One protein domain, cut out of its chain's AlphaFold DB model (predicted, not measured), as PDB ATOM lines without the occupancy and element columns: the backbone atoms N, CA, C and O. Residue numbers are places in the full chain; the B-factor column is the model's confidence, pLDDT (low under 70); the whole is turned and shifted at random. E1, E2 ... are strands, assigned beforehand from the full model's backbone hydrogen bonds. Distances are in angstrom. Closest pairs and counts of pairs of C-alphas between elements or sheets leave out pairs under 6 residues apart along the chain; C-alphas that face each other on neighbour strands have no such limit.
ATOM      1  N   VAL A   7     187.005 201.975 143.968       85.69
ATOM      2  CA  VAL A   7     187.522 200.999 144.929       85.69
ATOM      3  C   VAL A   7     186.349 200.375 145.663       85.69
ATOM      4  O   VAL A   7     185.395 201.072 146.018       85.69
ATOM      5  N   MET A   8     186.421 199.076 145.928       86.94
ATOM      6  CA  MET A   8     185.461 198.381 146.768       86.94
ATOM      7  C   MET A   8     186.174 197.481 147.768       86.94
ATOM      8  O   MET A   8     186.953 196.616 147.392       86.94
ATOM      9  N   TYR A   9     185.844 197.643 149.044       86.81
ATOM     10  CA  TYR A   9     186.125 196.640 150.061       86.81
ATOM     11  C   TYR A   9     184.872 195.802 150.252       86.81
ATOM     12  O   TYR A   9     183.797 196.352 150.513       86.81
ATOM     13  N   SER A  10     184.990 194.486 150.145       89.00
ATOM     14  CA  SER A  10     183.890 193.580 150.450       89.00
ATOM     15  C   SER A  10     184.302 192.526 151.464       89.00
ATOM     16  O   SER A  10     185.454 192.109 151.506       89.00
ATOM     17  N   ILE A  11     183.362 192.126 152.316       87.94
ATOM     18  CA  ILE A  11     183.518 191.020 153.254       87.94
ATOM     19  C   ILE A  11     182.385 190.045 152.977       87.94
ATOM     20  O   ILE A  11     181.210 190.370 153.165       87.94
ATOM     21  N   MET A  12     182.741 188.857 152.510       89.12
ATOM     22  CA  MET A  12     181.821 187.740 152.384       89.12
ATOM     23  C   MET A  12     181.739 187.021 153.724       89.12
ATOM     24  O   MET A  12     182.766 186.698 154.313       89.12
ATOM     25  N   PHE A  13     180.527 186.754 154.190       87.19
ATOM     26  CA  PHE A  13     180.234 185.936 155.357       87.19
ATOM     27  C   PHE A  13     179.543 184.662 154.897       87.19
ATOM     28  O   PHE A  13     178.595 184.718 154.115       87.19
ATOM     29  N   THR A  14     180.001 183.525 155.406       87.75
ATOM     30  CA  THR A  14     179.409 182.212 155.161       87.75
ATOM     31  C   THR A  14     179.065 181.578 156.494       87.75
ATOM     32  O   THR A  14     179.948 181.215 157.280       87.75
ATOM     33  N   ASP A  15     177.772 181.432 156.748       84.88
ATOM     34  CA  ASP A  15     177.283 180.665 157.880       84.88
ATOM     35  C   ASP A  15     177.640 179.186 157.672       84.88
ATOM     36  O   ASP A  15     177.273 178.577 156.668       84.88
ATOM     37  N   SER A  16     178.415 178.609 158.589       80.69
ATOM     38  CA  SER A  16     178.949 177.253 158.419       80.69
ATOM     39  C   SER A  16     177.942 176.147 158.730       80.69
ATOM     40  O   SER A  16     178.174 175.005 158.335       80.69
ATOM     41  N   GLU A  17     176.833 176.465 159.403       82.44
ATOM     42  CA  GLU A  17     175.780 175.500 159.736       82.44
ATOM     43  C   GLU A  17     174.743 175.401 158.613       82.44
ATOM     44  O   GLU A  17     174.312 174.308 158.247       82.44
ATOM     45  N   THR A  18     174.351 176.544 158.051       85.00
ATOM     46  CA  THR A  18     173.286 176.655 157.042       85.00
ATOM     47  C   THR A  18     173.812 176.821 155.620       85.00
ATOM     48  O   THR A  18     173.075 176.575 154.667       85.00
ATOM     49  N   GLY A  19     175.068 177.241 155.456       85.25
ATOM     50  CA  GLY A  19     175.649 177.604 154.164       85.25
ATOM     51  C   GLY A  19     175.198 178.969 153.641       85.25
ATOM     52  O   GLY A  19     175.551 179.320 152.518       85.25
ATOM     53  N   TYR A  20     174.429 179.744 154.416       87.06
ATOM     54  CA  TYR A  20     173.965 181.057 153.978       87.06
ATOM     55  C   TYR A  20     175.126 182.020 153.759       87.06
ATOM     56  O   TYR A  20     175.983 182.194 154.626       87.06
ATOM     57  N   MET A  21     175.112 182.680 152.600       89.62
ATOM     58  CA  MET A  21     176.138 183.647 152.223       89.62
ATOM     59  C   MET A  21     175.582 185.062 152.131       89.62
ATOM     60  O   MET A  21     174.537 185.297 151.520       89.62
ATOM     61  N   THR A  22     176.300 186.012 152.723       90.81
ATOM     62  CA  THR A  22     176.008 187.446 152.613       90.81
ATOM     63  C   THR A  22     177.295 188.208 152.336       90.81
ATOM     64  O   THR A  22     178.354 187.840 152.837       90.81
ATOM     65  N   GLN A  23     177.228 189.263 151.529       91.12
ATOM     66  CA  GLN A  23     178.367 190.136 151.251       91.12
ATOM     67  C   GLN A  23     178.073 191.529 151.786       91.12
ATOM     68  O   GLN A  23     177.131 192.181 151.341       91.12
ATOM     69  N   ALA A  24     178.893 192.003 152.716       89.00
ATOM     70  CA  ALA A  24     178.944 193.412 153.070       89.00
ATOM     71  C   ALA A  24     179.917 194.118 152.124       89.00
ATOM     72  O   ALA A  24     181.047 193.664 151.967       89.00
ATOM     73  N   GLY A  25     179.499 195.218 151.506       88.44
ATOM     74  CA  GLY A  25     180.311 195.950 150.536       88.44
ATOM     75  C   GLY A  25     180.367 197.446 150.814       88.44
ATOM     76  O   GLY A  25     179.370 198.070 151.191       88.44
ATOM     77  N   PHE A  26     181.548 198.018 150.595       87.25
ATOM     78  CA  PHE A  26     181.859 199.439 150.707       87.25
ATOM     79  C   PHE A  26     182.542 199.884 149.431       87.25
ATOM     80  O   PHE A  26     183.701 199.550 149.211       87.25
ATOM     81  N   LYS A  27     181.823 200.630 148.595       86.62
ATOM     82  CA  LYS A  27     182.320 201.115 147.309       86.62
ATOM     83  C   LYS A  27     182.484 202.627 147.345       86.62
ATOM     84  O   LYS A  27     181.598 203.335 147.820       86.62
ATOM     85  N   ASN A  28     183.603 203.104 146.819       84.19
ATOM     86  CA  ASN A  28     183.841 204.503 146.504       84.19
ATOM     87  C   ASN A  28     184.045 204.630 144.998       84.19
ATOM     88  O   ASN A  28     184.893 203.931 144.446       84.19
ATOM     89  N   VAL A  29     183.274 205.500 144.353       85.06
ATOM     90  CA  VAL A  29     183.484 205.889 142.959       85.06
ATOM     91  C   VAL A  29     184.147 207.264 142.949       85.06
ATOM     92  O   VAL A  29     183.517 208.267 143.272       85.06
ATOM     93  N   PHE A  30     185.429 207.318 142.599       80.44
ATOM     94  CA  PHE A  30     186.262 208.517 142.697       80.44
ATOM     95  C   PHE A  30     185.807 209.646 141.768       80.44
ATOM     96  O   PHE A  30     185.896 210.812 142.148       80.44
ATOM     97  N   SER A  31     185.290 209.323 140.580       78.62
ATOM     98  CA  SER A  31     184.861 210.325 139.594       78.62
ATOM     99  C   SER A  31     183.611 211.093 140.005       78.62
ATOM    100  O   SER A  31     183.486 212.283 139.718       78.62
ATOM    101  N   THR A  32     182.699 210.431 140.713       79.62
ATOM    102  CA  THR A  32     181.452 211.024 141.215       79.62
ATOM    103  C   THR A  32     181.522 211.372 142.700       79.62
ATOM    104  O   THR A  32     180.624 212.042 143.213       79.62
ATOM    105  N   ASN A  33     182.583 210.936 143.388       74.75
ATOM    106  CA  ASN A  33     182.703 210.941 144.844       74.75
ATOM    107  C   ASN A  33     181.484 210.273 145.518       74.75
ATOM    108  O   ASN A  33     181.017 210.710 146.574       74.75
ATOM    109  N   GLU A  34     180.926 209.249 144.864       80.62
ATOM    110  CA  GLU A  34     179.772 208.501 145.348       80.62
ATOM    111  C   GLU A  34     180.226 207.364 146.263       80.62
ATOM    112  O   GLU A  34     181.056 206.527 145.902       80.62
ATOM    113  N   TYR A  35     179.626 207.318 147.449       82.00
ATOM    114  CA  TYR A  35     179.877 206.294 148.450       82.00
ATOM    115  C   TYR A  35     178.666 205.378 148.550       82.00
ATOM    116  O   TYR A  35     177.554 205.837 148.815       82.00
ATOM    117  N   SER A  36     178.892 204.076 148.408       85.06
ATOM    118  CA  SER A  36     177.866 203.061 148.619       85.06
ATOM    119  C   SER A  36     178.271 202.108 149.732       85.06
ATOM    120  O   SER A  36     179.424 201.687 149.843       85.06
ATOM    121  N   ARG A  37     177.292 201.782 150.572       87.62
ATOM    122  CA  ARG A  37     177.398 200.817 151.666       87.62
ATOM    123  C   ARG A  37     176.222 199.879 151.515       87.62
ATOM    124  O   ARG A  37     175.080 200.344 151.520       87.62
ATOM    125  N   PHE A  38     176.472 198.590 151.372       88.44
ATOM    126  CA  PHE A  38     175.408 197.637 151.085       88.44
ATOM    127  C   PHE A  38     175.648 196.282 151.737       88.44
ATOM    128  O   PHE A  38     176.768 195.932 152.107       88.44
ATOM    129  N   VAL A  39     174.562 195.528 151.862       91.00
ATOM    130  CA  VAL A  39     174.570 194.098 152.157       91.00
ATOM    131  C   VAL A  39     173.824 193.414 151.025       91.00
ATOM    132  O   VAL A  39     172.692 193.787 150.712       91.00
ATOM    133  N   PHE A  40     174.473 192.443 150.400       90.88
ATOM    134  CA  PHE A  40     173.890 191.585 149.381       90.88
ATOM    135  C   PHE A  40     173.652 190.193 149.974       90.88
ATOM    136  O   PHE A  40     174.600 189.535 150.411       90.88
ATOM    137  N   ASP A  41     172.394 189.753 150.024       90.69
ATOM    138  CA  ASP A  41     172.036 188.383 150.410       90.69
ATOM    139  C   ASP A  41     172.124 187.504 149.159       90.69
ATOM    140  O   ASP A  41     171.303 187.611 148.247       90.69
ATOM    141  N   MET A  42     173.132 186.633 149.099       89.94
ATOM    142  CA  MET A  42     173.355 185.782 147.926       89.94
ATOM    143  C   MET A  42     172.290 184.692 147.779       89.94
ATOM    144  O   MET A  42     172.133 184.125 146.702       89.94
ATOM    145  N   ASN A  43     171.544 184.396 148.843       87.94
ATOM    146  CA  ASN A  43     170.521 183.353 148.834       87.94
ATOM    147  C   ASN A  43     169.224 183.865 148.208       87.94
ATOM    148  O   ASN A  43     168.525 183.108 147.539       87.94
ATOM    149  N   THR A  44     168.904 185.145 148.417       91.00
ATOM    150  CA  THR A  44     167.722 185.796 147.831       91.00
ATOM    151  C   THR A  44     168.053 186.666 146.619       91.00
ATOM    152  O   THR A  44     167.147 187.046 145.886       91.00
ATOM    153  N   SER A  45     169.339 186.943 146.369       92.31
ATOM    154  CA  SER A  45     169.818 187.915 145.373       92.31
ATOM    155  C   SER A  45     169.305 189.340 145.612       92.31
ATOM    156  O   SER A  45     169.139 190.120 144.673       92.31
ATOM    157  N   GLU A  46     169.051 189.695 146.871       91.50
ATOM    158  CA  GLU A  46     168.569 191.021 147.249       91.50
ATOM    159  C   GLU A  46     169.711 191.886 147.788       91.50
ATOM    160  O   GLU A  46     170.469 191.477 148.670       91.50
ATOM    161  N   GLN A  47     169.804 193.119 147.283       91.50
ATOM    162  CA  GLN A  47     170.719 194.132 147.800       91.50
ATOM    163  C   GLN A  47     169.968 195.146 148.654       91.50
ATOM    164  O   GLN A  47     169.004 195.772 148.203       91.50
ATOM    165  N   LYS A  48     170.478 195.394 149.857       90.00
ATOM    166  CA  LYS A  48     170.040 196.495 150.710       90.00
ATOM    167  C   LYS A  48     171.146 197.532 150.829       90.00
ATOM    168  O   LYS A  48     172.268 197.209 151.206       90.00
ATOM    169  N   ASN A  49     170.816 198.781 150.513       88.50
ATOM    170  CA  ASN A  49     171.734 199.915 150.606       88.50
ATOM    171  C   ASN A  49     171.517 200.672 151.919       88.50
ATOM    172  O   ASN A  49     170.378 200.850 152.358       88.50
ATOM    173  N   TYR A  50     172.601 201.158 152.524       83.50
ATOM    174  CA  TYR A  50     172.576 201.880 153.794       83.50
ATOM    175  C   TYR A  50     173.083 203.311 153.618       83.50
ATOM    176  O   TYR A  50     174.246 203.509 153.253       83.50
ATOM    177  N   PRO A  51     172.264 204.325 153.951       75.44
ATOM    178  CA  PRO A  51     172.679 205.719 153.865       75.44
ATOM    179  C   PRO A  51     173.768 206.015 154.895       75.44
ATOM    180  O   PRO A  51     173.711 205.497 156.008       75.44
ATOM    181  N   GLY A  52     174.740 206.858 154.548       68.56
ATOM    182  CA  GLY A  52     175.808 207.318 155.440       68.56
ATOM    183  C   GLY A  52     177.200 207.160 154.832       68.56
ATOM    184  O   GLY A  52     177.378 206.494 153.818       68.56
ATOM    185  N   THR A  53     178.189 207.777 155.467       65.75
ATOM    186  CA  THR A  53     179.601 207.690 155.078       65.75
ATOM    187  C   THR A  53     180.307 206.599 155.886       65.75
ATOM    188  O   THR A  53     179.810 206.150 156.922       65.75
ATOM    189  N   PHE A  54     181.453 206.115 155.419       65.88
ATOM    190  CA  PHE A  54     182.374 205.353 156.264       65.88
ATOM    191  C   PHE A  54     183.465 206.289 156.782       65.88
ATOM    192  O   PHE A  54     183.847 207.245 156.104       65.88
ATOM    193  N   ALA A  55     183.960 206.023 157.990       60.00
ATOM    194  CA  ALA A  55     185.140 206.711 158.480       60.00
ATOM    195  C   ALA A  55     186.348 206.081 157.783       60.00
ATOM    196  O   ALA A  55     186.648 204.901 157.986       60.00
ATOM    197  N   SER A  56     186.995 206.861 156.922       57.72
ATOM    198  CA  SER A  56     188.300 206.526 156.366       57.72
ATOM    199  C   SER A  56     189.342 207.339 157.112       57.72
ATOM    200  O   SER A  56     189.313 208.568 157.102       57.72
ATOM    201  N   ASP A  57     190.248 206.646 157.788       57.50
ATOM    202  CA  ASP A  57     191.500 207.247 158.211       57.50
ATOM    203  C   ASP A  57     192.597 206.704 157.300       57.50
ATOM    204  O   ASP A  57     193.200 205.658 157.546       57.50
ATOM    205  N   PHE A  58     192.834 207.435 156.212       53.91
ATOM    206  CA  PHE A  58     193.879 207.110 155.245       53.91
ATOM    207  C   PHE A  58     195.290 207.238 155.835       53.91
ATOM    208  O   PHE A  58     196.234 206.752 155.225       53.91
ATOM    209  N   THR A  59     195.456 207.861 157.010       55.41
ATOM    210  CA  THR A  59     196.760 207.926 157.691       55.41
ATOM    211  C   THR A  59     197.072 206.655 158.471       55.41
ATOM    212  O   THR A  59     198.239 206.344 158.690       55.41
ATOM    213  N   THR A  60     196.040 205.904 158.866       52.31
ATOM    214  CA  THR A  60     196.188 204.622 159.563       52.31
ATOM    215  C   THR A  60     195.821 203.420 158.698       52.31
ATOM    216  O   THR A  60     195.784 202.311 159.226       52.31
ATOM    217  N   GLU A  61     195.559 203.629 157.399       61.69
ATOM    218  CA  GLU A  61     195.119 202.602 156.435       61.69
ATOM    219  C   GLU A  61     193.916 201.790 156.946       61.69
ATOM    220  O   GLU A  61     193.736 200.611 156.639       61.69
ATOM    221  N   LYS A  62     193.070 202.427 157.763       62.56
ATOM    222  CA  LYS A  62     191.919 201.788 158.400       62.56
ATOM    223  C   LYS A  62     190.630 202.327 157.815       62.56
ATOM    224  O   LYS A  62     190.330 203.521 157.876       62.56
ATOM    225  N   PHE A  63     189.822 201.393 157.336       62.41
ATOM    226  CA  PHE A  63     188.427 201.630 157.011       62.41
ATOM    227  C   PHE A  63     187.568 201.034 158.113       62.41
ATOM    228  O   PHE A  63     187.734 199.876 158.494       62.41
ATOM    229  N   SER A  64     186.649 201.835 158.640       67.75
ATOM    230  CA  SER A  64     185.690 201.368 159.633       67.75
ATOM    231  C   SER A  64     184.295 201.850 159.291       67.75
ATOM    232  O   SER A  64     184.069 202.945 158.764       67.75
ATOM    233  N   THR A  65     183.338 200.983 159.564       68.12
ATOM    234  CA  THR A  65     181.956 201.182 159.181       68.12
ATOM    235  C   THR A  65     181.074 200.293 160.034       68.12
ATOM    236  O   THR A  65     181.482 199.214 160.454       68.12
ATOM    237  N   ASN A  66     179.863 200.768 160.296       72.56
ATOM    238  CA  ASN A  66     178.869 200.048 161.072       72.56
ATOM    239  C   ASN A  66     177.681 199.757 160.162       72.56
ATOM    240  O   ASN A  66     177.075 200.684 159.617       72.56
ATOM    241  N   LEU A  67     177.341 198.478 160.023       71.00
ATOM    242  CA  LEU A  67     176.124 198.029 159.357       71.00
ATOM    243  C   LEU A  67     175.132 197.610 160.444       71.00
ATOM    244  O   LEU A  67     175.354 196.597 161.102       71.00
ATOM    245  N   PRO A  68     174.059 198.382 160.683       64.31
ATOM    246  CA  PRO A  68     173.115 198.105 161.762       64.31
ATOM    247  C   PRO A  68     172.119 196.988 161.404       64.31
ATOM    248  O   PRO A  68     170.963 197.055 161.818       64.31
ATOM    249  N   ASP A  69     172.515 195.994 160.600       64.00
ATOM    250  CA  ASP A  69     171.553 195.083 159.982       64.00
ATOM    251  C   ASP A  69     171.626 193.636 160.494       64.00
ATOM    252  O   ASP A  69     172.676 193.003 160.362       64.00
ATOM    253  N   PRO A  70     170.501 193.058 160.970       66.31
ATOM    254  CA  PRO A  70     170.358 191.604 161.101       66.31
ATOM    255  C   PRO A  70     170.493 190.834 159.768       66.31
ATOM    256  O   PRO A  70     170.503 189.606 159.775       66.31
ATOM    257  N   ALA A  71     170.572 191.522 158.626       64.44
ATOM    258  CA  ALA A  71     170.776 190.946 157.300       64.44
ATOM    259  C   ALA A  71     172.160 190.321 157.109       64.44
ATOM    260  O   ALA A  71     172.288 189.462 156.243       64.44
ATOM    261  N   ILE A  72     173.176 190.699 157.895       70.81
ATOM    262  CA  ILE A  72     174.411 189.907 157.948       70.81
ATOM    263  C   ILE A  72     174.086 188.652 158.750       70.81
ATOM    264  O   ILE A  72     174.037 188.663 159.981       70.81
ATOM    265  N   LYS A  73     173.797 187.570 158.031       67.88
ATOM    266  CA  LYS A  73     173.440 186.292 158.634       67.88
ATOM    267  C   LYS A  73     174.720 185.551 158.992       67.88
ATOM    268  O   LYS A  73     175.498 185.194 158.112       67.88
ATOM    269  N   GLY A  74     174.924 185.339 160.286       61.06
ATOM    270  CA  GLY A  74     176.021 184.533 160.793       61.06
ATOM    271  C   GLY A  74     175.783 184.086 162.230       61.06
ATOM    272  O   GLY A  74     175.443 184.892 163.099       61.06
ATOM    273  N   GLY A  75     175.949 182.788 162.476       63.84
ATOM    274  CA  GLY A  75     175.999 182.186 163.805       63.84
ATOM    275  C   GLY A  75     177.423 181.958 164.322       63.84
ATOM    276  O   GLY A  75     178.425 182.435 163.772       63.84
ATOM    277  N   LYS A  76     177.529 181.183 165.405       68.81
ATOM    278  CA  LYS A  76     178.816 180.713 165.931       68.81
ATOM    279  C   LYS A  76     179.534 179.897 164.849       68.81
ATOM    280  O   LYS A  76     178.972 178.949 164.327       68.81
ATOM    281  N   GLY A  77     180.784 180.241 164.540       70.88
ATOM    282  CA  GLY A  77     181.562 179.532 163.516       70.88
ATOM    283  C   GLY A  77     181.345 180.026 162.082       70.88
ATOM    284  O   GLY A  77     181.772 179.347 161.149       70.88
ATOM    285  N   THR A  78     180.710 181.187 161.892       79.69
ATOM    286  CA  THR A  78     180.691 181.894 160.599       79.69
ATOM    287  C   THR A  78     182.114 182.098 160.087       79.69
ATOM    288  O   THR A  78     182.978 182.589 160.816       79.69
ATOM    289  N   LYS A  79     182.353 181.722 158.831       84.69
ATOM    290  CA  LYS A  79     183.596 182.025 158.118       84.69
ATOM    291  C   LYS A  79     183.437 183.349 157.394       84.69
ATOM    292  O   LYS A  79     182.331 183.696 156.985       84.69
ATOM    293  N   TRP A  80     184.530 184.075 157.217       83.69
ATOM    294  CA  TRP A  80     184.516 185.316 156.455       83.69
ATOM    295  C   TRP A  80     185.701 185.388 155.500       83.69
ATOM    296  O   TRP A  80     186.671 184.657 155.648       83.69
ATOM    297  N   THR A  81     185.628 186.220 154.474       86.31
ATOM    298  CA  THR A  81     186.751 186.504 153.572       86.31
ATOM    299  C   THR A  81     186.613 187.944 153.128       86.31
ATOM    300  O   THR A  81     185.510 188.361 152.778       86.31
ATOM    301  N   ALA A  82     187.697 188.713 153.197       85.38
ATOM    302  CA  ALA A  82     187.687 190.098 152.745       85.38
ATOM    303  C   ALA A  82     188.415 190.222 151.410       85.38
ATOM    304  O   ALA A  82     189.481 189.640 151.242       85.38
ATOM    305  N   THR A  83     187.863 191.010 150.498       88.00
ATOM    306  CA  THR A  83     188.427 191.247 149.170       88.00
ATOM    307  C   THR A  83     188.468 192.744 148.906       88.00
ATOM    308  O   THR A  83     187.480 193.449 149.141       88.00
ATOM    309  N   LEU A  84     189.619 193.227 148.440       86.50
ATOM    310  CA  LEU A  84     189.766 194.553 147.859       86.50
ATOM    311  C   LEU A  84     189.687 194.418 146.345       86.50
ATOM    312  O   LEU A  84     190.504 193.732 145.735       86.50
ATOM    313  N   THR A  85     188.731 195.124 145.765       88.31
ATOM    314  CA  THR A  85     188.529 195.215 144.327       88.31
ATOM    315  C   THR A  85     188.844 196.643 143.882       88.31
ATOM    316  O   THR A  85     188.311 197.608 144.440       88.31
ATOM    317  N   VAL A  86     189.696 196.794 142.875       86.00
ATOM    318  CA  VAL A  86     190.011 198.069 142.223       86.00
ATOM    319  C   VAL A  86     189.489 197.968 140.801       86.00
ATOM    320  O   VAL A  86     189.837 197.046 140.075       86.00
ATOM    321  N   ASP A  87     188.587 198.870 140.422       86.31
ATOM    322  CA  ASP A  87     188.015 198.901 139.072       86.31
ATOM    323  C   ASP A  87     187.314 197.625 138.593       86.31
ATOM    324  O   ASP A  87     187.139 197.382 137.402       86.31
ATOM    325  N   GLY A  88     186.814 196.842 139.544       83.88
ATOM    326  CA  GLY A  88     186.155 195.572 139.251       83.88
ATOM    327  C   GLY A  88     187.110 194.382 139.173       83.88
ATOM    328  O   GLY A  88     186.624 193.269 138.999       83.88
ATOM    329  N   GLU A  89     188.417 194.587 139.353       87.19
ATOM    330  CA  GLU A  89     189.407 193.516 139.491       87.19
ATOM    331  C   GLU A  89     189.787 193.312 140.959       87.19
ATOM    332  O   GLU A  89     190.058 194.271 141.685       87.19
ATOM    333  N   ASP A  90     189.783 192.061 141.415       85.62
ATOM    334  CA  ASP A  90     190.224 191.710 142.763       85.62
ATOM    335  C   ASP A  90     191.751 191.817 142.831       85.62
ATOM    336  O   ASP A  90     192.456 191.196 142.046       85.62
ATOM    337  N   VAL A  91     192.264 192.626 143.759       84.12
ATOM    338  CA  VAL A  91     193.709 192.906 143.888       84.12
ATOM    339  C   VAL A  91     194.292 192.440 145.221       84.12
ATOM    340  O   VAL A  91     195.509 192.377 145.386       84.12
ATOM    341  N   ALA A  92     193.438 192.134 146.200       79.31
ATOM    342  CA  ALA A  92     193.862 191.547 147.464       79.31
ATOM    343  C   ALA A  92     192.744 190.718 148.091       79.31
ATOM    344  O   ALA A  92     191.589 191.150 148.111       79.31
ATOM    345  N   THR A  93     193.104 189.583 148.690       77.56
ATOM    346  CA  THR A  93     192.174 188.744 149.457       77.56
ATOM    347  C   THR A  93     192.754 188.404 150.831       77.56
ATOM    348  O   THR A  93     193.910 188.006 150.956       77.56
ATOM    349  N   CYS A  94     191.947 188.552 151.882       76.50
ATOM    350  CA  CYS A  94     192.280 188.199 153.261       76.50
ATOM    351  C   CYS A  94     191.496 186.942 153.691       76.50
ATOM    352  O   CYS A  94     190.255 186.985 153.697       76.50
ATOM    353  N   PRO A  95     192.177 185.825 154.026       65.06
ATOM    354  CA  PRO A  95     191.526 184.555 154.337       65.06
ATOM    355  C   PRO A  95     190.787 184.526 155.683       65.06
ATOM    356  O   PRO A  95     191.029 185.311 156.598       65.06
ATOM    357  N   SER A  96     189.913 183.524 155.821       62.88
ATOM    358  CA  SER A  96     188.976 183.337 156.943       62.88
ATOM    359  C   SER A  96     189.562 183.117 158.338       62.88
ATOM    360  O   SER A  96     188.804 183.064 159.307       62.88
ATOM    361  N   ASP A  97     190.877 182.955 158.455       59.47
ATOM    362  CA  ASP A  97     191.589 182.776 159.724       59.47
ATOM    363  C   ASP A  97     192.221 184.075 160.253       59.47
ATOM    364  O   ASP A  97     192.799 184.068 161.340       59.47
ATOM    365  N   GLY A  98     192.084 185.192 159.527       49.56
ATOM    366  CA  GLY A  98     192.721 186.459 159.885       49.56
ATOM    367  C   GLY A  98     194.239 186.460 159.680       49.56
ATOM    368  O   GLY A  98     194.929 187.254 160.322       49.56
ATOM    369  N   SER A  99     194.763 185.567 158.833       55.19
ATOM    370  CA  SER A  99     196.148 185.620 158.353       55.19
ATOM    371  C   SER A  99     196.400 186.837 157.447       55.19
ATOM    372  O   SER A  99     195.485 187.593 157.116       55.19
ATOM    373  N   GLU A 100     197.667 187.078 157.097       56.34
ATOM    374  CA  GLU A 100     198.063 188.201 156.242       56.34
ATOM    375  C   GLU A 100     197.342 188.151 154.883       56.34
ATOM    376  O   GLU A 100     197.157 187.086 154.291       56.34
ATOM    377  N   ALA A 101     196.920 189.317 154.386       57.16
ATOM    378  CA  ALA A 101     196.297 189.423 153.073       57.16
ATOM    379  C   ALA A 101     197.277 188.975 151.980       57.16
ATOM    380  O   ALA A 101     198.451 189.347 151.996       57.16
ATOM    381  N   THR A 102     196.788 188.202 151.013       58.25
ATOM    382  CA  THR A 102     197.554 187.868 149.808       58.25
ATOM    383  C   THR A 102     197.256 188.925 148.747       58.25
ATOM    384  O   THR A 102     196.089 189.173 148.442       58.25
ATOM    385  N   LEU A 103     198.306 189.569 148.236       56.72
ATOM    386  CA  LEU A 103     198.246 190.440 147.060       56.72
ATOM    387  C   LEU A 103     198.453 189.565 145.818       56.72
ATOM    388  O   LEU A 103     199.376 188.743 145.825       56.72
ATOM    389  N   GLU A 104     197.594 189.715 144.810       56.22
ATOM    390  CA  GLU A 104     197.767 189.047 143.506       56.22
ATOM    391  C   GLU A 104     198.741 189.802 142.591       56.22
ATOM    392  O   GLU A 104     198.790 191.053 142.653       56.22
TER     393      GLU A 104
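Overview. This is residues 7 to 104 of the 104 residues of an uncharacterized protein of Bifidobacterium gallicum DSM 20093 = LMG 11596 (UniProt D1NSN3). One twisted sheet of six strands forms a wall; the stretch from E4 to E7, with the small hairpin E5 and E6, crosses over one face, and the other face is bare. The last residues fold back beside E8. The printed part has 98 residues and eight named strands, E1 to E8 along the chain, with no named helix: all strand. The sheet's order is E4, E3, E2, E1, E7, E8, antiparallel throughout. It is compact, with a radius of gyration of the C-alphas of 13.7 A and spans of 40 by 30 by 23 A.

Along the chain. Find C-alpha 7 at (187.522, 200.999, 144.929); from there E1 runs 22.9 A to residue 14. E2 follows, residues 21 to 29, 25.2 A; then E3, residues 34 to 41, 22.1 A, and E4, residues 46 to 49. Look next for E5, residues 55 to 57, and E6, residues 62 to 64. E7, residues 79 to 86, runs 23.5 A, and E8, residues 89 to 94, ends at C-alpha 94, (192.280, 188.199, 153.261).

Arrangement. E1 to E4 form a meander, each strand the antiparallel neighbour of the one before. Look at N 9 and O 26 for E1 and E2, 2.9 A; N 25 and O 38 for E2 and E3, 2.9 A; N 48 and O 39 for E3 and E4, 2.9 A. On the other side of E1 is E7, with N 10 and O 83 at 2.9 A. E7 and E8 are a hairpin, with N 84 and O 92 at 2.9 A. In E5 and E6, N 57 and O 62 are 3.1 A apart; E5 is apart from E2, for instance.

Size, cuts and confidence. The two farthest C-alphas, of Glu 17 and Ser 31, are 41.2 A apart. The printed part has no cut. The link E6 to E7 is long, 14 residues. Residues 57 to 62 stand free. The model's pLDDT is under 70 at residues 52 to 65, 68 to 71, 73 to 76 and 95 to 104.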